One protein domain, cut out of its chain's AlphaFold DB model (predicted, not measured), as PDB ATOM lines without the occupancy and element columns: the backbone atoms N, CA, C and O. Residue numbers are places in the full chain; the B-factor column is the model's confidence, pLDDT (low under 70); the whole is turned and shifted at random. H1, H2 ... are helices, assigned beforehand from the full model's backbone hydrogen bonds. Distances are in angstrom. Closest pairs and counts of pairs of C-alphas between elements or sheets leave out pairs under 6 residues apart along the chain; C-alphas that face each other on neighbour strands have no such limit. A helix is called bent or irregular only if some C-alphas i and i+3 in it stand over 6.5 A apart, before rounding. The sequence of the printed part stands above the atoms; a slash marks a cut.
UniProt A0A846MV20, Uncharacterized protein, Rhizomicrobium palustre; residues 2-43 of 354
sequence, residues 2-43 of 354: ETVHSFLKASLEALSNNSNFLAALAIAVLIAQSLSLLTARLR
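What this domain is: This is residues 2 to 43 of the 354 residues of an uncharacterized protein of Rhizomicrobium palustre (UniProt A0A846MV20). The longer helix, H2, and the shorter helix, H1, meet near their ends at a corner and make an open, flat L, with the two-residue link of Asn 17 and Asn 18 at the corner and the space between the two arms empty. The printed part has 42 residues with two named helices, in the order H1, H2 along the chain, and no named strand; the class is all helix. The whole is extended, with a radius of gyration of the C-alphas of 15.3 A, and spans 45 by 24 by 5 A.

Where its parts are: H2, the longest helix, holds residues 19 to 43, from C-alpha 19 at (96.634, 59.151, 329.606) to C-alpha 43 at (82.029, 53.152, 297.405), a length of 35.9 A. H1 holds residues 2 to 16 and begins with C-alpha 2 at (81.105, 81.879, 331.291); its first and last C-alphas are 21.1 A apart.

How they stand to each other: H2 and H1 only just touch, with 3 pairs of C-alphas within 8 A, and only at the corner by their link. H2 touches H1 with residues 21 to 22 alone, and H1 touches H2 with residues 15 to 16 alone. The closest C-alphas of the two helices are those of Leu 15 and Phe 21, 6.7 A apart. Their lines are about perpendicular, at 86 degrees, and their centres are 24.7 A apart. In H1 and H2 every O i to N i+4 pair is within hydrogen-bond range. Neither helix is bent.

The domain as a whole: The two C-alphas farthest apart are those of Glu 2 and Leu 42, at 45.4 A. The printed part has no cut, and the link from H1 to H2 is tight. Residues 2 to 43 stand free, with no C-alpha 8 or more residues away along the chain within 10 A. The mean pLDDT of the printed part is 78.6; it is 85 for H2 and 69 for H1. Residues 3 to 4, 8, 11 to 12 and 14 to 16 are under 70.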
ATOM      1  N   GLU A   2      79.981  82.270 330.410       70.12
ATOM      2  CA  GLU A   2      81.105  81.879 331.291       70.12
ATOM      3  C   GLU A   2      80.980  80.476 331.914       70.12
ATOM      4  O   GLU A   2      81.973  79.768 332.042       70.12
ATOM      5  N   THR A   3      79.763  80.019 332.218       67.69
ATOM      6  CA  THR A   3      79.502  78.691 332.807       67.69
ATOM      7  C   THR A   3      79.738  77.521 331.850       67.69
ATOM      8  O   THR A   3      80.169  76.454 332.272       67.69
ATOM      9  N   VAL A   4      79.507  77.713 330.549       64.88
ATOM     10  CA  VAL A   4      79.807  76.688 329.531       64.88
ATOM     11  C   VAL A   4      81.317  76.603 329.307       64.88
ATOM     12  O   VAL A   4      81.868  75.516 329.153       64.88
ATOM     13  N   HIS A   5      82.001  77.748 329.360       74.75
ATOM     14  CA  HIS A   5      83.446  77.819 329.190       74.75
ATOM     15  C   HIS A   5      84.206  77.189 330.371       74.75
ATOM     16  O   HIS A   5      85.182  76.470 330.157       74.75
ATOM     17  N   SER A   6      83.760  77.407 331.616       73.25
ATOM     18  CA  SER A   6      84.378  76.774 332.791       73.25
ATOM     19  C   SER A   6      84.142  75.262 332.830       73.25
ATOM     20  O   SER A   6      85.070  74.513 333.131       73.25
ATOM     21  N   PHE A   7      82.949  74.798 332.438       71.00
ATOM     22  CA  PHE A   7      82.627  73.371 332.358       71.00
ATOM     23  C   PHE A   7      83.452  72.640 331.288       71.00
ATOM     24  O   PHE A   7      83.989  71.563 331.553       71.00
ATOM     25  N   LEU A   8      83.616  73.240 330.102       69.00
ATOM     26  CA  LEU A   8      84.460  72.680 329.038       69.00
ATOM     27  C   LEU A   8      85.931  72.617 329.455       69.00
ATOM     28  O   LEU A   8      86.594  71.617 329.189       69.00
ATOM     29  N   LYS A   9      86.430  73.643 330.155       76.25
ATOM     30  CA  LYS A   9      87.814  73.684 330.638       76.25
ATOM     31  C   LYS A   9      88.084  72.628 331.718       76.25
ATOM     32  O   LYS A   9      89.051  71.887 331.597       76.25
ATOM     33  N   ALA A  10      87.196  72.499 332.707       72.81
ATOM     34  CA  ALA A  10      87.311  71.478 333.751       72.81
ATOM     35  C   ALA A  10      87.188  70.053 333.182       72.81
ATOM     36  O   ALA A  10      87.907  69.146 333.600       72.81
ATOM     37  N   SER A  11      86.324  69.863 332.179       65.19
ATOM     38  CA  SER A  11      86.202  68.586 331.472       65.19
ATOM     39  C   SER A  11      87.479  68.259 330.689       65.19
ATOM     40  O   SER A  11      87.969  67.139 330.774       65.19
ATOM     41  N   LEU A  12      88.073  69.230 329.985       69.94
ATOM     42  CA  LEU A  12      89.348  69.063 329.272       69.94
ATOM     43  C   LEU A  12      90.521  68.749 330.213       69.94
ATOM     44  O   LEU A  12      91.334  67.881 329.899       69.94
ATOM     45  N   GLU A  13      90.592  69.396 331.376       72.38
ATOM     46  CA  GLU A  13      91.628  69.123 332.382       72.38
ATOM     47  C   GLU A  13      91.471  67.717 332.988       72.38
ATOM     48  O   GLU A  13      92.456  66.978 333.080       72.38
ATOM     49  N   ALA A  14      90.239  67.292 333.296       65.44
ATOM     50  CA  ALA A  14      89.946  65.937 333.772       65.44
ATOM     51  C   ALA A  14      90.260  64.853 332.721       65.44
ATOM     52  O   ALA A  14      90.750  63.777 333.071       65.44
ATOM     53  N   LEU A  15      90.034  65.146 331.436       61.16
ATOM     54  CA  LEU A  15      90.392  64.265 330.318       61.16
ATOM     55  C   LEU A  15      91.915  64.208 330.096       61.16
ATOM     56  O   LEU A  15      92.424  63.170 329.680       61.16
ATOM     57  N   SER A  16      92.650  65.283 330.411       63.88
ATOM     58  CA  SER A  16      94.110  65.349 330.231       63.88
ATOM     59  C   SER A  16      94.906  64.530 331.255       63.88
ATOM     60  O   SER A  16      95.962  63.997 330.922       63.88
ATOM     61  N   ASN A  17      94.376  64.361 332.473       72.62
ATOM     62  CA  ASN A  17      95.057  63.638 333.554       72.62
ATOM     63  C   ASN A  17      94.962  62.109 333.437       72.62
ATOM     64  O   ASN A  17      95.588  61.391 334.216       72.62
ATOM     65  N   ASN A  18      94.196  61.593 332.474       78.56
ATOM     66  CA  ASN A  18      94.034  60.162 332.259       78.56
ATOM     67  C   ASN A  18      94.600  59.789 330.884       78.56
ATOM     68  O   ASN A  18      93.884  59.747 329.884       78.56
ATOM     69  N   SER A  19      95.909  59.530 330.832       79.12
ATOM     70  CA  SER A  19      96.634  59.151 329.606       79.12
ATOM     71  C   SER A  19      95.977  57.981 328.862       79.12
ATOM     72  O   SER A  19      95.960  57.960 327.631       79.12
ATOM     73  N   ASN A  20      95.346  57.061 329.597       78.62
ATOM     74  CA  ASN A  20      94.584  55.944 329.040       78.62
ATOM     75  C   ASN A  20      93.333  56.401 328.272       78.62
ATOM     76  O   ASN A  20      92.991  55.806 327.252       78.62
ATOM     77  N   PHE A  21      92.662  57.466 328.725       81.31
ATOM     78  CA  PHE A  21      91.492  58.018 328.043       81.31
ATOM     79  C   PHE A  21      91.883  58.707 326.729       81.31
ATOM     80  O   PHE A  21      91.267  58.449 325.696       81.31
ATOM     81  N   LEU A  22      92.929  59.542 326.740       79.00
ATOM     82  CA  LEU A  22      93.427  60.192 325.520       79.00
ATOM     83  C   LEU A  22      93.908  59.164 324.489       79.00
ATOM     84  O   LEU A  22      93.614  59.307 323.301       79.00
ATOM     85  N   ALA A  23      94.581  58.101 324.938       76.94
ATOM     86  CA  ALA A  23      94.971  56.989 324.078       76.94
ATOM     87  C   ALA A  23      93.748  56.266 323.487       76.94
ATOM     88  O   ALA A  23      93.698  56.041 322.278       76.94
ATOM     89  N   ALA A  24      92.730  55.958 324.302       80.31
ATOM     90  CA  ALA A  24      91.498  55.321 323.834       80.31
ATOM     91  C   ALA A  24      90.739  56.188 322.814       80.31
ATOM     92  O   ALA A  24      90.275  55.675 321.795       80.31
ATOM     93  N   LEU A  25      90.660  57.502 323.044       85.62
ATOM     94  CA  LEU A  25      90.037  58.445 322.116       85.62
ATOM     95  C   LEU A  25      90.812  58.533 320.795       85.62
ATOM     96  O   LEU A  25      90.206  58.475 319.727       85.62
ATOM     97  N   ALA A  26      92.144  58.625 320.852       82.12
ATOM     98  CA  ALA A  26      92.987  58.635 319.658       82.12
ATOM     99  C   ALA A  26      92.815  57.344 318.838       82.12
ATOM    100  O   ALA A  26      92.639  57.410 317.620       82.12
ATOM    101  N   ILE A  27      92.775  56.182 319.499       87.00
ATOM    102  CA  ILE A  27      92.505  54.887 318.856       87.00
ATOM    103  C   ILE A  27      91.111  54.882 318.214       87.00
ATOM    104  O   ILE A  27      90.980  54.488 317.057       87.00
ATOM    105  N   ALA A  28      90.078  55.361 318.912       90.12
ATOM    106  CA  ALA A  28      88.720  55.420 318.373       90.12
ATOM    107  C   ALA A  28      88.625  56.321 317.128       90.12
ATOM    108  O   ALA A  28      88.001  55.937 316.136       90.12
ATOM    109  N   VAL A  29      89.287  57.483 317.140       92.50
ATOM    110  CA  VAL A  29      89.355  58.389 315.982       92.50
ATOM    111  C   VAL A  29      90.086  57.729 314.814       92.50
ATOM    112  O   VAL A  29      89.602  57.794 313.684       92.50
ATOM    113  N   LEU A  30      91.203  57.042 315.067       89.88
ATOM    114  CA  LEU A  30      91.941  56.317 314.030       89.88
ATOM    115  C   LEU A  30      91.117  55.173 313.428       89.88
ATOM    116  O   LEU A  30      91.119  55.000 312.207       89.88
ATOM    117  N   ILE A  31      90.365  54.429 314.247       92.56
ATOM    118  CA  ILE A  31      89.445  53.382 313.776       92.56
ATOM    119  C   ILE A  31      88.336  54.000 312.918       92.56
ATOM    120  O   ILE A  31      88.077  53.513 311.818       92.56
ATOM    121  N   ALA A  32      87.718  55.095 313.369       92.19
ATOM    122  CA  ALA A  32      86.659  55.775 312.627       92.19
ATOM    123  C   ALA A  32      87.157  56.330 311.280       92.19
ATOM    124  O   ALA A  32      86.496  56.147 310.257       92.19
ATOM    125  N   GLN A  33      88.343  56.948 311.248       92.81
ATOM    126  CA  GLN A  33      88.968  57.425 310.011       92.81
ATOM    127  C   GLN A  33      89.331  56.268 309.074       92.81
ATOM    128  O   GLN A  33      89.057  56.340 307.877       92.81
ATOM    129  N   SER A  34      89.877  55.174 309.610       90.81
ATOM    130  CA  SER A  34      90.205  53.975 308.827       90.81
ATOM    131  C   SER A  34      88.951  53.347 308.215       90.81
ATOM    132  O   SER A  34      88.946  53.004 307.032       90.81
ATOM    133  N   LEU A  35      87.860  53.260 308.983       91.94
ATOM    134  CA  LEU A  35      86.574  52.753 308.509       91.94
ATOM    135  C   LEU A  35      85.935  53.698 307.478       91.94
ATOM    136  O   LEU A  35      85.377  53.238 306.482       91.94
ATOM    137  N   SER A  36      86.064  55.015 307.658       87.50
ATOM    138  CA  SER A  36      85.613  56.018 306.684       87.50
ATOM    139  C   SER A  36      86.373  55.909 305.357       87.50
ATOM    140  O   SER A  36      85.758  55.860 304.295       87.50
ATOM    141  N   LEU A  37      87.701  55.766 305.396       89.25
ATOM    142  CA  LEU A  37      88.516  55.568 304.194       89.25
ATOM    143  C   LEU A  37      88.226  54.227 303.512       89.25
ATOM    144  O   LEU A  37      88.159  54.166 302.283       89.25
ATOM    145  N   LEU A  38      88.024  53.157 304.286       85.19
ATOM    146  CA  LEU A  38      87.652  51.848 303.753       85.19
ATOM    147  C   LEU A  38      86.283  51.910 303.068       85.19
ATOM    148  O   LEU A  38      86.158  51.486 301.923       85.19
ATOM    149  N   THR A  39      85.277  52.497 303.717       81.62
ATOM    150  CA  THR A  39      83.937  52.661 303.132       81.62
ATOM    151  C   THR A  39      83.947  53.591 301.917       81.62
ATOM    152  O   THR A  39      83.283  53.284 300.928       81.62
ATOM    153  N   ALA A  40      84.746  54.661 301.918       80.62
ATOM    154  CA  ALA A  40      84.939  55.523 300.752       80.62
ATOM    155  C   ALA A  40      85.596  54.772 299.580       80.62
ATOM    156  O   ALA A  40      85.124  54.870 298.449       80.62
ATOM    157  N   ARG A  41      86.629  53.956 299.837       78.12
ATOM    158  CA  ARG A  41      87.257  53.101 298.811       78.12
ATOM    159  C   ARG A  41      86.300  52.040 298.271       78.12
ATOM    160  O   ARG A  41      86.285  51.801 297.066       78.12
ATOM    161  N   LEU A  42      85.497  51.425 299.139       76.19
ATOM    162  CA  LEU A  42      84.477  50.458 298.731       76.19
ATOM    163  C   LEU A  42      83.392  51.126 297.869       76.19
ATOM    164  O   LEU A  42      83.020  50.568 296.840       76.19
ATOM    165  N   ARG A  43      82.972  52.353 298.211       71.19
ATOM    166  CA  ARG A  43      82.029  53.152 297.405       71.19
ATOM    167  C   ARG A  43      82.599  53.587 296.054       71.19
ATOM    168  O   ARG A  43      81.872  53.593 295.069       71.19
TER     169      ARG A  43